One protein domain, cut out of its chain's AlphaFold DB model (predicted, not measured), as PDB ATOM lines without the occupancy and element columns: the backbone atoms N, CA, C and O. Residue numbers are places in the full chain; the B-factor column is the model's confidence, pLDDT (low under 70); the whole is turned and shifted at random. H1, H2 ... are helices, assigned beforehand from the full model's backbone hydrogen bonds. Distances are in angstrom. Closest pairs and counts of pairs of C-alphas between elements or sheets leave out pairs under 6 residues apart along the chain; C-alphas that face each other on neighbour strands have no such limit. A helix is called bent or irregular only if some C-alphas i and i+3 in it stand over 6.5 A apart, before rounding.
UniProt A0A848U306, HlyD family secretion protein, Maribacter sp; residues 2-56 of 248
ATOM      1  N   LEU A   2     -60.653 -24.411  11.891       75.69
ATOM      2  CA  LEU A   2     -59.364 -24.128  12.551       75.69
ATOM      3  C   LEU A   2     -59.466 -23.202  13.781       75.69
ATOM      4  O   LEU A   2     -58.672 -23.316  14.702       75.69
ATOM      5  N   PHE A   3     -60.436 -22.286  13.823       83.31
ATOM      6  CA  PHE A   3     -60.540 -21.281  14.891       83.31
ATOM      7  C   PHE A   3     -60.773 -21.865  16.306       83.31
ATOM      8  O   PHE A   3     -60.049 -21.466  17.219       83.31
ATOM      9  N   PRO A   4     -61.680 -22.845  16.518       90.06
ATOM     10  CA  PRO A   4     -61.940 -23.391  17.855       90.06
ATOM     11  C   PRO A   4     -60.714 -24.009  18.540       90.06
ATOM     12  O   PRO A   4     -60.527 -23.797  19.735       90.06
ATOM     13  N   LYS A   5     -59.844 -24.718  17.802       91.44
ATOM     14  CA  LYS A   5     -58.638 -25.336  18.389       91.44
ATOM     15  C   LYS A   5     -57.616 -24.302  18.868       91.44
ATOM     16  O   LYS A   5     -57.050 -24.452  19.945       91.44
ATOM     17  N   TRP A   6     -57.417 -23.228  18.105       91.06
ATOM     18  CA  TRP A   6     -56.500 -22.151  18.485       91.06
ATOM     19  C   TRP A   6     -57.078 -21.299  19.621       91.06
ATOM     20  O   TRP A   6     -56.336 -20.915  20.521       91.06
ATOM     21  N   GLN A   7     -58.397 -21.077  19.645       92.25
ATOM     22  CA  GLN A   7     -59.067 -20.415  20.766       92.25
ATOM     23  C   GLN A   7     -58.948 -21.228  22.061       92.25
ATOM     24  O   GLN A   7     -58.660 -20.662  23.112       92.25
ATOM     25  N   ALA A   8     -59.127 -22.551  21.992       93.00
ATOM     26  CA  ALA A   8     -58.950 -23.436  23.141       93.00
ATOM     27  C   ALA A   8     -57.505 -23.410  23.664       93.00
ATOM     28  O   ALA A   8     -57.299 -23.289  24.870       93.00
ATOM     29  N   TYR A   9     -56.514 -23.445  22.765       92.88
ATOM     30  CA  TYR A   9     -55.100 -23.312  23.128       92.88
ATOM     31  C   TYR A   9     -54.807 -21.990  23.850       92.88
ATOM     32  O   TYR A   9     -54.153 -21.994  24.889       92.88
ATOM     33  N   LEU A  10     -55.321 -20.866  23.337       92.12
ATOM     34  CA  LEU A  10     -55.121 -19.549  23.949       92.12
ATOM     35  C   LEU A  10     -55.827 -19.419  25.303       92.12
ATOM     36  O   LEU A  10     -55.233 -18.912  26.248       92.12
ATOM     37  N   ASN A  11     -57.062 -19.911  25.421       93.62
ATOM     38  CA  ASN A  11     -57.813 -19.881  26.679       93.62
ATOM     39  C   ASN A  11     -57.162 -20.748  27.771       93.62
ATOM     40  O   ASN A  11     -57.321 -20.460  28.953       93.62
ATOM     41  N   GLY A  12     -56.455 -21.812  27.380       91.38
ATOM     42  CA  GLY A  12     -55.709 -22.682  28.290       91.38
ATOM     43  C   GLY A  12     -54.270 -22.238  28.561       91.38
ATOM     44  O   GLY A  12     -53.561 -22.930  29.291       91.38
ATOM     45  N   PHE A  13     -53.810 -21.130  27.969       92.88
ATOM     46  CA  PHE A  13     -52.426 -20.686  28.101       92.88
ATOM     47  C   PHE A  13     -52.193 -20.005  29.455       92.88
ATOM     48  O   PHE A  13     -52.699 -18.917  29.720       92.88
ATOM     49  N   ASP A  14     -51.378 -20.636  30.298       93.25
ATOM     50  CA  ASP A  14     -50.993 -20.137  31.616       93.25
ATOM     51  C   ASP A  14     -49.539 -19.645  31.580       93.25
ATOM     52  O   ASP A  14     -48.610 -20.433  31.414       93.25
ATOM     53  N   MET A  15     -49.344 -18.334  31.748       88.38
ATOM     54  CA  MET A  15     -48.025 -17.684  31.702       88.38
ATOM     55  C   MET A  15     -47.084 -18.131  32.832       88.38
ATOM     56  O   MET A  15     -45.878 -17.920  32.730       88.38
ATOM     57  N   ALA A  16     -47.609 -18.720  33.911       90.38
ATOM     58  CA  ALA A  16     -46.807 -19.201  35.035       90.38
ATOM     59  C   ALA A  16     -46.301 -20.643  34.845       90.38
ATOM     60  O   ALA A  16     -45.531 -21.138  35.671       90.38
ATOM     61  N   LYS A  17     -46.736 -21.338  33.788       91.69
ATOM     62  CA  LYS A  17     -46.403 -22.744  33.519       91.69
ATOM     63  C   LYS A  17     -45.569 -22.896  32.253       91.69
ATOM     64  O   LYS A  17     -45.389 -21.963  31.478       91.69
ATOM     65  N   ALA A  18     -45.063 -24.111  32.048       91.69
ATOM     66  CA  ALA A  18     -44.394 -24.472  30.808       91.69
ATOM     67  C   ALA A  18     -45.351 -24.334  29.614       91.69
ATOM     68  O   ALA A  18     -46.517 -24.728  29.678       91.69
ATOM     69  N   THR A  19     -44.820 -23.822  28.509       93.69
ATOM     70  CA  THR A  19     -45.544 -23.537  27.273       93.69
ATOM     71  C   THR A  19     -46.216 -24.818  26.760       93.69
ATOM     72  O   THR A  19     -45.513 -25.805  26.511       93.69
ATOM     73  N   PRO A  20     -47.546 -24.853  26.591       93.19
ATOM     74  CA  PRO A  20     -48.246 -26.035  26.094       93.19
ATOM     75  C   PRO A  20     -47.855 -26.358  24.647       93.19
ATOM     76  O   PRO A  20     -47.431 -25.482  23.898       93.19
ATOM     77  N   GLN A  21     -47.995 -27.619  24.234       93.44
ATOM     78  CA  GLN A  21     -47.713 -28.026  22.855       93.44
ATOM     79  C   GLN A  21     -48.667 -27.331  21.872       93.44
ATOM     80  O   GLN A  21     -49.869 -27.249  22.124       93.44
ATOM     81  N   LEU A  22     -48.133 -26.847  20.744       93.19
ATOM     82  CA  LEU A  22     -48.952 -26.235  19.695       93.19
ATOM     83  C   LEU A  22     -49.998 -27.225  19.147       93.19
ATOM     84  O   LEU A  22     -49.675 -28.404  18.978       93.19
ATOM     85  N   PRO A  23     -51.208 -26.752  18.789       93.38
ATOM     86  CA  PRO A  23     -52.188 -27.561  18.074       93.38
ATOM     87  C   PRO A  23     -51.616 -28.126  16.770       93.38
ATOM     88  O   PRO A  23     -50.880 -27.438  16.056       93.38
ATOM     89  N   GLU A  24     -51.999 -29.354  16.421       90.44
ATOM     90  CA  GLU A  24     -51.584 -29.964  15.158       90.44
ATOM     91  C   GLU A  24     -52.082 -29.148  13.957       90.44
ATOM     92  O   GLU A  24     -53.249 -28.739  13.886       90.44
ATOM     93  N   MET A  25     -51.182 -28.901  13.003       90.56
ATOM     94  CA  MET A  25     -51.465 -28.148  11.781       90.56
ATOM     95  C   MET A  25     -51.784 -29.133  10.656       90.56
ATOM     96  O   MET A  25     -50.876 -29.710  10.063       90.56
ATOM     97  N   SER A  26     -53.069 -29.342  10.374       87.88
ATOM     98  CA  SER A  26     -53.540 -30.414   9.484       87.88
ATOM     99  C   SER A  26     -53.582 -30.026   8.004       87.88
ATOM    100  O   SER A  26     -53.740 -30.889   7.146       87.88
ATOM    101  N   THR A  27     -53.437 -28.738   7.679       92.12
ATOM    102  CA  THR A  27     -53.470 -28.241   6.294       92.12
ATOM    103  C   THR A  27     -52.254 -27.375   5.982       92.12
ATOM    104  O   THR A  27     -51.759 -26.644   6.842       92.12
ATOM    105  N   GLU A  28     -51.794 -27.388   4.727       91.19
ATOM    106  CA  GLU A  28     -50.682 -26.527   4.300       91.19
ATOM    107  C   GLU A  28     -51.005 -25.042   4.486       91.19
ATOM    108  O   GLU A  28     -50.181 -24.289   5.000       91.19
ATOM    109  N   LYS A  29     -52.232 -24.624   4.149       90.56
ATOM    110  CA  LYS A  29     -52.690 -23.235   4.307       90.56
ATOM    111  C   LYS A  29     -52.589 -22.758   5.756       90.56
ATOM    112  O   LYS A  29     -52.173 -21.629   6.002       90.56
ATOM    113  N   GLU A  30     -52.941 -23.614   6.713       91.31
ATOM    114  CA  GLU A  30     -52.760 -23.333   8.135       91.31
ATOM    115  C   GLU A  30     -51.282 -23.209   8.503       91.31
ATOM    116  O   GLU A  30     -50.885 -22.219   9.116       91.31
ATOM    117  N   LYS A  31     -50.459 -24.177   8.093       90.56
ATOM    118  CA  LYS A  31     -49.022 -24.176   8.381       90.56
ATOM    119  C   LYS A  31     -48.337 -22.915   7.847       90.56
ATOM    120  O   LYS A  31     -47.571 -22.285   8.577       90.56
ATOM    121  N   PHE A  32     -48.650 -22.504   6.617       92.19
ATOM    122  CA  PHE A  32     -48.148 -21.259   6.027       92.19
ATOM    123  C   PHE A  32     -48.634 -20.024   6.783       92.19
ATOM    124  O   PHE A  32     -47.842 -19.117   7.023       92.19
ATOM    125  N   PHE A  33     -49.899 -19.990   7.206       91.75
ATOM    126  CA  PHE A  33     -50.439 -18.868   7.973       91.75
ATOM    127  C   PHE A  33     -49.755 -18.724   9.341       91.75
ATOM    128  O   PHE A  33     -49.321 -17.632   9.699       91.75
ATOM    129  N   ILE A  34     -49.604 -19.819  10.091       92.00
ATOM    130  CA  ILE A  34     -48.981 -19.813  11.422       92.00
ATOM    131  C   ILE A  34     -47.481 -19.499  11.336       92.00
ATOM    132  O   ILE A  34     -46.969 -18.693  12.116       92.00
ATOM    133  N   SER A  35     -46.783 -20.088  10.360       90.19
ATOM    134  CA  SER A  35     -45.365 -19.807  10.105       90.19
ATOM    135  C   SER A  35     -45.144 -18.358   9.657       90.19
ATOM    136  O   SER A  35     -44.299 -17.664  10.216       90.19
ATOM    137  N   GLY A  36     -45.963 -17.852   8.726       92.88
ATOM    138  CA  GLY A  36     -45.879 -16.479   8.216       92.88
ATOM    139  C   GLY A  36     -46.169 -15.404   9.268       92.88
ATOM    140  O   GLY A  36     -45.716 -14.271   9.132       92.88
ATOM    141  N   ARG A  37     -46.877 -15.754  10.348       93.81
ATOM    142  CA  ARG A  37     -47.074 -14.894  11.529       93.81
ATOM    143  C   ARG A  37     -45.949 -15.001  12.564       93.81
ATOM    144  O   ARG A  37     -46.033 -14.359  13.604       93.81
ATOM    145  N   GLY A  38     -44.923 -15.818  12.318       93.62
ATOM    146  CA  GLY A  38     -43.784 -16.008  13.224       93.62
ATOM    147  C   GLY A  38     -44.114 -16.773  14.511       93.62
ATOM    148  O   GLY A  38     -43.275 -16.847  15.412       93.62
ATOM    149  N   ILE A  39     -45.311 -17.361  14.616       92.94
ATOM    150  CA  ILE A  39     -45.771 -18.065  15.823       92.94
ATOM    151  C   ILE A  39     -44.900 -19.297  16.075       92.94
ATOM    152  O   ILE A  39     -44.470 -19.518  17.203       92.94
ATOM    153  N   LEU A  40     -44.588 -20.065  15.025       92.75
ATOM    154  CA  LEU A  40     -43.762 -21.269  15.138       92.75
ATOM    155  C   LEU A  40     -42.345 -20.946  15.638       92.75
ATOM    156  O   LEU A  40     -41.844 -21.596  16.551       92.75
ATOM    157  N   THR A  41     -41.727 -19.903  15.078       94.31
ATOM    158  CA  THR A  41     -40.407 -19.417  15.500       94.31
ATOM    159  C   THR A  41     -40.431 -18.960  16.956       94.31
ATOM    160  O   THR A  41     -39.584 -19.362  17.746       94.31
ATOM    161  N   THR A  42     -41.435 -18.165  17.335       95.06
ATOM    162  CA  THR A  42     -41.577 -17.655  18.707       95.06
ATOM    163  C   THR A  42     -41.792 -18.790  19.704       95.06
ATOM    164  O   THR A  42     -41.148 -18.816  20.749       95.06
ATOM    165  N   TYR A  43     -42.624 -19.774  19.360       94.56
ATOM    166  CA  TYR A  43     -42.848 -20.965  20.175       94.56
ATOM    167  C   TYR A  43     -41.547 -21.728  20.448       94.56
ATOM    168  O   TYR A  43     -41.236 -22.023  21.602       94.56
ATOM    169  N   TYR A  44     -40.748 -22.005  19.412       95.19
ATOM    170  CA  TYR A  44     -39.478 -22.709  19.603       95.19
ATOM    171  C   TYR A  44     -38.426 -21.867  20.329       95.19
ATOM    172  O   TYR A  44     -37.627 -22.425  21.081       95.19
ATOM    173  N   ASN A  45     -38.452 -20.540  20.188       96.12
ATOM    174  CA  ASN A  45     -37.611 -19.650  20.987       96.12
ATOM    175  C   ASN A  45     -37.949 -19.762  22.478       96.12
ATOM    176  O   ASN A  45     -37.044 -19.950  23.289       96.12
ATOM    177  N   VAL A  46     -39.238 -19.723  22.833       95.19
ATOM    178  CA  VAL A  46     -39.680 -19.909  24.223       95.19
ATOM    179  C   VAL A  46     -39.295 -21.301  24.723       95.19
ATOM    180  O   VAL A  46     -38.676 -21.412  25.776       95.19
ATOM    181  N   LYS A  47     -39.536 -22.360  23.940       95.00
ATOM    182  CA  LYS A  47     -39.119 -23.731  24.290       95.00
ATOM    183  C   LYS A  47     -37.617 -23.844  24.546       95.00
ATOM    184  O   LYS A  47     -37.205 -24.505  25.495       95.00
ATOM    185  N   ASN A  48     -36.791 -23.187  23.738       95.69
ATOM    186  CA  ASN A  48     -35.346 -23.154  23.948       95.69
ATOM    187  C   ASN A  48     -34.986 -22.418  25.250       95.69
ATOM    188  O   ASN A  48     -34.172 -22.907  26.033       95.69
ATOM    189  N   MET A  49     -35.634 -21.285  25.536       95.00
ATOM    190  CA  MET A  49     -35.449 -20.561  26.800       95.00
ATOM    191  C   MET A  49     -35.870 -21.397  28.017       95.00
ATOM    192  O   MET A  49     -35.147 -21.407  29.011       95.00
ATOM    193  N   GLU A  50     -36.965 -22.156  27.927       93.88
ATOM    194  CA  GLU A  50     -37.393 -23.105  28.967       93.88
ATOM    195  C   GLU A  50     -36.340 -24.194  29.199       93.88
ATOM    196  O   GLU A  50     -35.932 -24.434  30.334       93.88
ATOM    197  N   GLN A  51     -35.838 -24.815  28.126       92.62
ATOM    198  CA  GLN A  51     -34.772 -25.817  28.224       92.62
ATOM    199  C   GLN A  51     -33.490 -25.229  28.814       92.62
ATOM    200  O   GLN A  51     -32.803 -25.883  29.596       92.62
ATOM    201  N   ARG A  52     -33.161 -23.982  28.469       92.25
ATOM    202  CA  ARG A  52     -32.015 -23.281  29.043       92.25
ATOM    203  C   ARG A  52     -32.210 -23.028  30.533       92.25
ATOM    204  O   ARG A  52     -31.264 -23.261  31.271       92.25
ATOM    205  N   LEU A  53     -33.397 -22.608  30.970       92.25
ATOM    206  CA  LEU A  53     -33.713 -22.393  32.384       92.25
ATOM    207  C   LEU A  53     -33.574 -23.685  33.198       92.25
ATOM    208  O   LEU A  53     -32.984 -23.659  34.274       92.25
ATOM    209  N   LEU A  54     -34.034 -24.824  32.668       91.19
ATOM    210  CA  LEU A  54     -33.869 -26.124  33.331       91.19
ATOM    211  C   LEU A  54     -32.394 -26.457  33.597       91.19
ATOM    212  O   LEU A  54     -32.073 -26.984  34.657       91.19
ATOM    213  N   LYS A  55     -31.481 -26.070  32.698       89.25
ATOM    214  CA  LYS A  55     -30.032 -26.294  32.859       89.25
ATOM    215  C   LYS A  55     -29.387 -25.474  33.987       89.25
ATOM    216  O   LYS A  55     -28.244 -25.754  34.328       89.25
ATOM    217  N   TYR A  56     -30.081 -24.492  34.572       89.44
ATOM    218  CA  TYR A  56     -29.598 -23.771  35.765       89.44
ATOM    219  C   TYR A  56     -29.754 -24.603  37.040       89.44
ATOM    220  O   TYR A  56     -29.128 -24.295  38.052       89.44
TER     221      TYR A  56
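What this domain is: This is residues 2 to 56 of the 248 residues of the protein "HlyD family secretion protein" of Maribacter sp (UniProt A0A848U306). The printed part is an open, elongated zigzag: H1 runs out along one side, a long link with no named element turns near Ala 16 and runs back, and the short helix H2 then leads round into the long helix H3, which makes most of the opposite side. No two helices clearly touch, and the last turn or so of H3 with the two residues after it, residues 51 to 56, sticks out at one end. The 55 residues printed hold three named helices, in the order H1, H2, H3, and no named strand; the class is all helix, with 35 of the residues in the helices. The whole is only just loose, close to compact, with a radius of gyration of the C-alphas of 12.6 A and spans of 39 by 21 by 15 A.

Where its parts are: H1 is residues 2 to 11, 14.8 A from first to last C-alpha, and it begins at C-alpha 2, at (-59.364, -24.128, 12.551). H1 is neither bent nor irregular, but only just: C-alphas 2 and 5 are 6.0 A apart. Residues 12 to 27 hold no named element, and C-alpha 16 is at (-46.807, -19.201, 35.035). H2 is residues 28 to 36, 11.8 A long. H3 is residues 39 to 54, the longest helix with 16 residues and 22.7 A, and it ends at C-alpha 54, at (-33.869, -26.124, 33.331).

How they stand to each other: H1 and H2 are close but not clearly touching, with 1 pair of C-alphas within 8 A; the closest C-alphas are those of Leu 2 and Glu 30, 8.0 A apart. They run the same way at a steep tilt of 42 degrees. H2 and H3 are close but not clearly touching, and their closest C-alphas are those of Ile 34 and Leu 40, 6.6 A apart. They run the same way at a steep tilt of 63 degrees. H1 and H3 are apart. In H2 and H3 every O i to N i+4 pair is within hydrogen-bond range; in H1 5 of 6 are.

The domain as a whole: The C-alphas farthest apart are those of Lys 29 and Tyr 56, at 39.0 A, and the first and last printed C-alphas, those of Leu 2 and Tyr 56, are 37.7 A apart. The printed part has no cut. The link from H1 to H2 is long, with 16 residues, and the link from H2 to H3 is tight, with 2. Residues 51 to 56, of which 51 to 54 belong to H3, stand free. The mean pLDDT of the printed part is 91.9, and no printed residue is under 70.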